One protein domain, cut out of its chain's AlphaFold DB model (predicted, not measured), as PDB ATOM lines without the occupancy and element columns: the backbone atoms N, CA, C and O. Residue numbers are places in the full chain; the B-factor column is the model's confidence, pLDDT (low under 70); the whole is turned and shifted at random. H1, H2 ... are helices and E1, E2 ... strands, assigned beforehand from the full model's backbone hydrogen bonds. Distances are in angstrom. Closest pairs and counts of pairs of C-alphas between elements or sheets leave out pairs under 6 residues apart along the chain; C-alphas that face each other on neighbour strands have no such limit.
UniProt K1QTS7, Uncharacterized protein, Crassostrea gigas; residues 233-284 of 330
ATOM      1  N   ASP A 233       5.629  34.109 -36.191       79.62
ATOM      2  CA  ASP A 233       5.663  32.976 -37.123       79.62
ATOM      3  C   ASP A 233       4.298  32.283 -37.224       79.62
ATOM      4  O   ASP A 233       4.065  31.177 -36.726       79.62
ATOM      5  N   TRP A 234       3.361  32.970 -37.876       80.12
ATOM      6  CA  TRP A 234       2.038  32.423 -38.162       80.12
ATOM      7  C   TRP A 234       2.101  31.204 -39.077       80.12
ATOM      8  O   TRP A 234       1.240  30.336 -38.980       80.12
ATOM      9  N   LYS A 235       3.118  31.099 -39.939       78.50
ATOM     10  CA  LYS A 235       3.258  29.966 -40.853       78.50
ATOM     11  C   LYS A 235       3.502  28.685 -40.067       78.50
ATOM     12  O   LYS A 235       2.753  27.724 -40.245       78.50
ATOM     13  N   GLN A 236       4.506  28.679 -39.189       83.69
ATOM     14  CA  GLN A 236       4.790  27.520 -38.354       83.69
ATOM     15  C   GLN A 236       3.604  27.229 -37.434       83.69
ATOM     16  O   GLN A 236       3.106  26.107 -37.442       83.69
ATOM     17  N   PHE A 237       3.081  28.242 -36.735       85.12
ATOM     18  CA  PHE A 237       1.936  28.083 -35.835       85.12
ATOM     19  C   PHE A 237       0.715  27.457 -36.522       85.12
ATOM     20  O   PHE A 237       0.182  26.457 -36.037       85.12
ATOM     21  N   LEU A 238       0.284  27.999 -37.666       85.88
ATOM     22  CA  LEU A 238      -0.871  27.479 -38.394       85.88
ATOM     23  C   LEU A 238      -0.594  26.075 -38.934       85.88
ATOM     24  O   LEU A 238      -1.449  25.202 -38.839       85.88
ATOM     25  N   SER A 239       0.613  25.826 -39.449       86.81
ATOM     26  CA  SER A 239       0.975  24.511 -39.982       86.81
ATOM     27  C   SER A 239       1.052  23.425 -38.908       86.81
ATOM     28  O   SER A 239       0.720  22.278 -39.197       86.81
ATOM     29  N   SER A 240       1.452  23.757 -37.680       87.62
ATOM     30  CA  SER A 240       1.534  22.798 -36.575       87.62
ATOM     31  C   SER A 240       0.154  22.426 -36.039       87.62
ATOM     32  O   SER A 240      -0.079  21.266 -35.705       87.62
ATOM     33  N   ASN A 241      -0.774  23.384 -36.003       85.31
ATOM     34  CA  ASN A 241      -2.069  23.210 -35.344       85.31
ATOM     35  C   ASN A 241      -3.217  22.868 -36.309       85.31
ATOM     36  O   ASN A 241      -4.165  22.191 -35.910       85.31
ATOM     37  N   PHE A 242      -3.128  23.276 -37.580       89.00
ATOM     38  CA  PHE A 242      -4.240  23.198 -38.528       89.00
ATOM     39  C   PHE A 242      -3.914  22.410 -39.801       89.00
ATOM     40  O   PHE A 242      -2.773  22.322 -40.264       89.00
ATOM     41  N   LYS A 243      -4.956  21.815 -40.384       90.94
ATOM     42  CA  LYS A 243      -4.965  21.147 -41.686       90.94
ATOM     43  C   LYS A 243      -5.417  22.146 -42.748       90.94
ATOM     44  O   LYS A 243      -6.375  22.887 -42.550       90.94
ATOM     45  N   ALA A 244      -4.747  22.135 -43.896       88.88
ATOM     46  CA  ALA A 244      -5.189  22.922 -45.038       88.88
ATOM     47  C   ALA A 244      -6.500  22.355 -45.602       88.88
ATOM     48  O   ALA A 244      -6.613  21.147 -45.831       88.88
ATOM     49  N   VAL A 245      -7.464  23.233 -45.880       88.69
ATOM     50  CA  VAL A 245      -8.684  22.866 -46.605       88.69
ATOM     51  C   VAL A 245      -8.317  22.637 -48.070       88.69
ATOM     52  O   VAL A 245      -7.870  23.550 -48.770       88.69
ATOM     53  N   ARG A 246      -8.467  21.395 -48.539       89.12
ATOM     54  CA  ARG A 246      -8.188  21.042 -49.936       89.12
ATOM     55  C   ARG A 246      -9.183  21.742 -50.851       89.12
ATOM     56  O   ARG A 246     -10.355  21.848 -50.518       89.12
ATOM     57  N   ASN A 247      -8.713  22.185 -52.016       87.94
ATOM     58  CA  ASN A 247      -9.549  22.822 -53.035       87.94
ATOM     59  C   ASN A 247     -10.368  24.011 -52.507       87.94
ATOM     60  O   ASN A 247     -11.496  24.209 -52.936       87.94
ATOM     61  N   ILE A 248      -9.796  24.827 -51.610       85.00
ATOM     62  CA  ILE A 248     -10.507  25.944 -50.965       85.00
ATOM     63  C   ILE A 248     -11.221  26.876 -51.961       85.00
ATOM     64  O   ILE A 248     -12.298  27.373 -51.670       85.00
ATOM     65  N   ARG A 249     -10.669  27.045 -53.172       80.81
ATOM     66  CA  ARG A 249     -11.248  27.867 -54.252       80.81
ATOM     67  C   ARG A 249     -12.548  27.313 -54.854       80.81
ATOM     68  O   ARG A 249     -13.198  28.031 -55.601       80.81
ATOM     69  N   LYS A 250     -12.887  26.046 -54.591       86.81
ATOM     70  CA  LYS A 250     -14.127  25.403 -55.055       86.81
ATOM     71  C   LYS A 250     -15.337  25.828 -54.218       86.81
ATOM     72  O   LYS A 250     -16.459  25.742 -54.693       86.81
ATOM     73  N   TYR A 251     -15.104  26.250 -52.978       86.38
ATOM     74  CA  TYR A 251     -16.158  26.580 -52.029       86.38
ATOM     75  C   TYR A 251     -16.438  28.083 -52.034       86.38
ATOM     76  O   TYR A 251     -15.518  28.898 -52.134       86.38
ATOM     77  N   HIS A 252     -17.713  28.438 -51.921       84.19
ATOM     78  CA  HIS A 252     -18.180  29.824 -51.843       84.19
ATOM     79  C   HIS A 252     -18.682  30.177 -50.442       84.19
ATOM     80  O   HIS A 252     -18.574  31.327 -50.030       84.19
ATOM     81  N   HIS A 253     -19.139  29.178 -49.683       85.56
ATOM     82  CA  HIS A 253     -19.685  29.369 -48.342       85.56
ATOM     83  C   HIS A 253     -18.802  28.684 -47.310       85.56
ATOM     84  O   HIS A 253     -18.502  27.493 -47.437       85.56
ATOM     85  N   PHE A 254     -18.409  29.446 -46.291       87.31
ATOM     86  CA  PHE A 254     -17.614  28.990 -45.157       87.31
ATOM     87  C   PHE A 254     -18.346  29.372 -43.881       87.31
ATOM     88  O   PHE A 254     -18.491  30.556 -43.582       87.31
ATOM     89  N   ARG A 255     -18.784  28.375 -43.119       84.88
ATOM     90  CA  ARG A 255     -19.474  28.587 -41.850       84.88
ATOM     91  C   ARG A 255     -18.676  27.957 -40.717       84.88
ATOM     92  O   ARG A 255     -18.198  26.827 -40.820       84.88
ATOM     93  N   PHE A 256     -18.538  28.705 -39.633       84.50
ATOM     94  CA  PHE A 256     -17.911  28.263 -38.392       84.50
ATOM     95  C   PHE A 256     -18.972  28.253 -37.296       84.50
ATOM     96  O   PHE A 256     -19.891  29.066 -37.319       84.50
ATOM     97  N   SER A 257     -18.868  27.320 -36.352       78.06
ATOM     98  CA  SER A 257     -19.785  27.250 -35.218       78.06
ATOM     99  C   SER A 257     -19.012  27.000 -33.938       78.06
ATOM    100  O   SER A 257     -18.109  26.166 -33.898       78.06
ATOM    101  N   CYS A 258     -19.413  27.695 -32.885       75.12
ATOM    102  CA  CYS A 258     -18.964  27.467 -31.521       75.12
ATOM    103  C   CYS A 258     -19.289  26.071 -30.983       75.12
ATOM    104  O   CYS A 258     -18.553  25.553 -30.148       75.12
ATOM    105  N   LYS A 259     -20.364  25.444 -31.483       82.38
ATOM    106  CA  LYS A 259     -20.780  24.086 -31.104       82.38
ATOM    107  C   LYS A 259     -19.821  23.024 -31.633       82.38
ATOM    108  O   LYS A 259     -19.711  21.948 -31.059       82.38
ATOM    109  N   ASP A 260     -19.127  23.342 -32.722       84.69
ATOM    110  CA  ASP A 260     -18.207  22.451 -33.422       84.69
ATOM    111  C   ASP A 260     -16.845  23.136 -33.630       84.69
ATOM    112  O   ASP A 260     -16.420  23.360 -34.772       84.69
ATOM    113  N   PRO A 261     -16.132  23.492 -32.545       82.94
ATOM    114  CA  PRO A 261     -14.862  24.184 -32.657       82.94
ATOM    115  C   PRO A 261     -13.852  23.310 -33.405       82.94
ATOM    116  O   PRO A 261     -13.755  22.099 -33.202       82.94
ATOM    117  N   GLY A 262     -13.091  23.931 -34.307       84.19
ATOM    118  CA  GLY A 262     -12.122  23.213 -35.132       84.19
ATOM    119  C   GLY A 262     -12.696  22.504 -36.356       84.19
ATOM    120  O   GLY A 262     -11.953  21.804 -37.055       84.19
ATOM    121  N   TYR A 263     -13.980  22.708 -36.640       88.75
ATOM    122  CA  TYR A 263     -14.602  22.339 -37.900       88.75
ATOM    123  C   TYR A 263     -14.955  23.577 -38.716       88.75
ATOM    124  O   TYR A 263     -15.273  24.641 -38.184       88.75
ATOM    125  N   VAL A 264     -14.908  23.411 -40.031       89.62
ATOM    126  CA  VAL A 264     -15.472  24.349 -40.995       89.62
ATOM    127  C   VAL A 264     -16.529  23.619 -41.807       89.62
ATOM    128  O   VAL A 264     -16.329  22.477 -42.226       89.62
ATOM    129  N   PHE A 265     -17.660  24.274 -42.010       90.69
ATOM    130  CA  PHE A 265     -18.731  23.798 -42.865       90.69
ATOM    131  C   PHE A 265     -18.628  24.509 -44.214       90.69
ATOM    132  O   PHE A 265     -18.489  25.733 -44.265       90.69
ATOM    133  N   LEU A 266     -18.621  23.734 -45.296       91.56
ATOM    134  CA  LEU A 266     -18.296  24.199 -46.642       91.56
ATOM    135  C   LEU A 266     -19.435  23.906 -47.614       91.56
ATOM    136  O   LEU A 266     -19.963  22.792 -47.617       91.56
ATOM    137  N   LYS A 267     -19.747  24.860 -48.497       91.50
ATOM    138  CA  LYS A 267     -20.633  24.636 -49.654       91.50
ATOM    139  C   LYS A 267     -20.014  25.205 -50.927       91.50
ATOM    140  O   LYS A 267     -19.411  26.281 -50.914       91.50
ATOM    141  N   GLU A 268     -20.165  24.480 -52.032       90.38
ATOM    142  CA  GLU A 268     -19.726  24.926 -53.364       90.38
ATOM    143  C   GLU A 268     -20.652  25.987 -53.953       90.38
ATOM    144  O   GLU A 268     -20.200  26.855 -54.678       90.38
ATOM    145  N   SER A 269     -21.935  25.941 -53.612       88.69
ATOM    146  CA  SER A 269     -22.949  26.930 -53.974       88.69
ATOM    147  C   SER A 269     -24.046  26.948 -52.911       88.69
ATOM    148  O   SER A 269     -24.072  26.079 -52.032       88.69
ATOM    149  N   VAL A 270     -24.986  27.886 -53.009       88.06
ATOM    150  CA  VAL A 270     -26.157  27.971 -52.116       88.06
ATOM    151  C   VAL A 270     -26.952  26.661 -52.079       88.06
ATOM    152  O   VAL A 270     -27.406  26.258 -51.012       88.06
ATOM    153  N   ASP A 271     -27.064  25.959 -53.206       91.38
ATOM    154  CA  ASP A 271     -27.836  24.709 -53.323       91.38
ATOM    155  C   ASP A 271     -27.030  23.447 -53.017       91.38
ATOM    156  O   ASP A 271     -27.577  22.346 -52.956       91.38
ATOM    157  N   SER A 272     -25.715  23.584 -52.867       92.31
ATOM    158  CA  SER A 272     -24.848  22.438 -52.625       92.31
ATOM    159  C   SER A 272     -25.019  21.912 -51.205       92.31
ATOM    160  O   SER A 272     -25.222  22.675 -50.260       92.31
ATOM    161  N   VAL A 273     -24.865  20.597 -51.046       93.56
ATOM    162  CA  VAL A 273     -24.860  19.954 -49.729       93.56
ATOM    163  C   VAL A 273     -23.703  20.498 -48.890       93.56
ATOM    164  O   VAL A 273     -22.576  20.641 -49.368       93.56
ATOM    165  N   GLU A 274     -23.986  20.796 -47.624       93.31
ATOM    166  CA  GLU A 274     -22.978  21.269 -46.684       93.31
ATOM    167  C   GLU A 274     -22.056  20.125 -46.251       93.31
ATOM    168  O   GLU A 274     -22.501  19.072 -45.797       93.31
ATOM    169  N   THR A 275     -20.749  20.338 -46.391       93.19
ATOM    170  CA  THR A 275     -19.725  19.368 -46.000       93.19
ATOM    171  C   THR A 275     -18.997  19.853 -44.755       93.19
ATOM    172  O   THR A 275     -18.404  20.931 -44.757       93.19
ATOM    173  N   LYS A 276     -18.996  19.043 -43.694       93.56
ATOM    174  CA  LYS A 276     -18.252  19.312 -42.457       93.56
ATOM    175  C   LYS A 276     -16.812  18.807 -42.583       93.56
ATOM    176  O   LYS A 276     -16.587  17.621 -42.808       93.56
ATOM    177  N   VAL A 277     -15.832  19.691 -42.405       92.75
ATOM    178  CA  VAL A 277     -14.400  19.371 -42.515       92.75
ATOM    179  C   VAL A 277     -13.671  19.738 -41.227       92.75
ATOM    180  O   VAL A 277     -13.747  20.870 -40.759       92.75
ATOM    181  N   SER A 278     -12.926  18.784 -40.660       91.88
ATOM    182  CA  SER A 278     -12.038  19.044 -39.520       91.88
ATOM    183  C   SER A 278     -10.781  19.779 -39.986       91.88
ATOM    184  O   SER A 278     -10.024  19.263 -40.813       91.88
ATOM    185  N   ILE A 279     -10.541  20.967 -39.432       92.12
ATOM    186  CA  ILE A 279      -9.346  21.774 -39.716       92.12
ATOM    187  C   ILE A 279      -8.290  21.661 -38.623       92.12
ATOM    188  O   ILE A 279      -7.187  22.158 -38.809       92.12
ATOM    189  N   LEU A 280      -8.572  20.987 -37.510       89.94
ATOM    190  CA  LEU A 280      -7.594  20.766 -36.450       89.94
ATOM    191  C   LEU A 280      -6.735  19.531 -36.709       89.94
ATOM    192  O   LEU A 280      -7.216  18.475 -37.140       89.94
ATOM    193  N   LYS A 281      -5.437  19.658 -36.428       88.69
ATOM    194  CA  LYS A 281      -4.529  18.512 -36.311       88.69
ATOM    195  C   LYS A 281      -4.647  17.864 -34.939       88.69
ATOM    196  O   LYS A 281      -4.792  16.650 -34.879       88.69
ATOM    197  N   ASN A 282      -4.659  18.689 -33.895       81.25
ATOM    198  CA  ASN A 282      -4.756  18.296 -32.492       81.25
ATOM    199  C   ASN A 282      -5.859  19.112 -31.803       81.25
ATOM    200  O   ASN A 282      -6.253  20.164 -32.310       81.25
ATOM    201  N   ALA A 283      -6.344  18.648 -30.649       76.06
ATOM    202  CA  ALA A 283      -7.267  19.429 -29.829       76.06
ATOM    203  C   ALA A 283      -6.635  20.779 -29.445       76.06
ATOM    204  O   ALA A 283      -5.441  20.849 -29.149       76.06
ATOM    205  N   ILE A 284      -7.433  21.849 -29.467       67.62
ATOM    206  CA  ILE A 284      -6.978  23.171 -29.032       67.62
ATOM    207  C   ILE A 284      -6.830  23.125 -27.510       67.62
ATOM    208  O   ILE A 284      -7.823  23.009 -26.801       67.62
TER     209      ILE A 284
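AT A GLANCE: This is residues 233 to 284 of the 330 residues of an uncharacterized protein of Crassostrea gigas (UniProt K1QTS7). This domain has little regular structure: a small antiparallel sheet, the meander E1 E2 E3, each strand beside the one before, and a short helix, H1, away from it across a long link. The printed part has 52 residues, 20 of them in named elements, along the chain H1, E1, E2, E3; the class is mixed. It is only just loose, close to compact, radius of gyration of the C-alphas 12.0 A, and only just flat, spanning 37 by 25 by 13 A.

IN THESE COORDINATES: Find C-alpha 234 at (2.038, 32.423, -38.162); H1 runs from there to residue 241, 10.5 A. E1 is residues 253 to 255, 6.5 A; E2 is 263 to 267, 13.4 A; E3 is 275 to 278, 10.1 A, ending at C-alpha 278 (-12.038, 19.044, -39.520).

HOW THE PARTS SIT: Hairpin E1 and E2 stands at 155 degrees, with N 255 and O 265 2.9 A apart. Hairpin E2 and E3 stands at 152 degrees, with N 277 and O 264 2.8 A apart. H1, with every O i to N i+4 pair within hydrogen-bond range, is not on the sheet.

THE WHOLE: The C-alphas farthest apart, Asp 233 and Asp 271, are 38.1 A apart. The printed part has no cut; H1 to E1 is a long link. Residue 284 has pLDDT under 70.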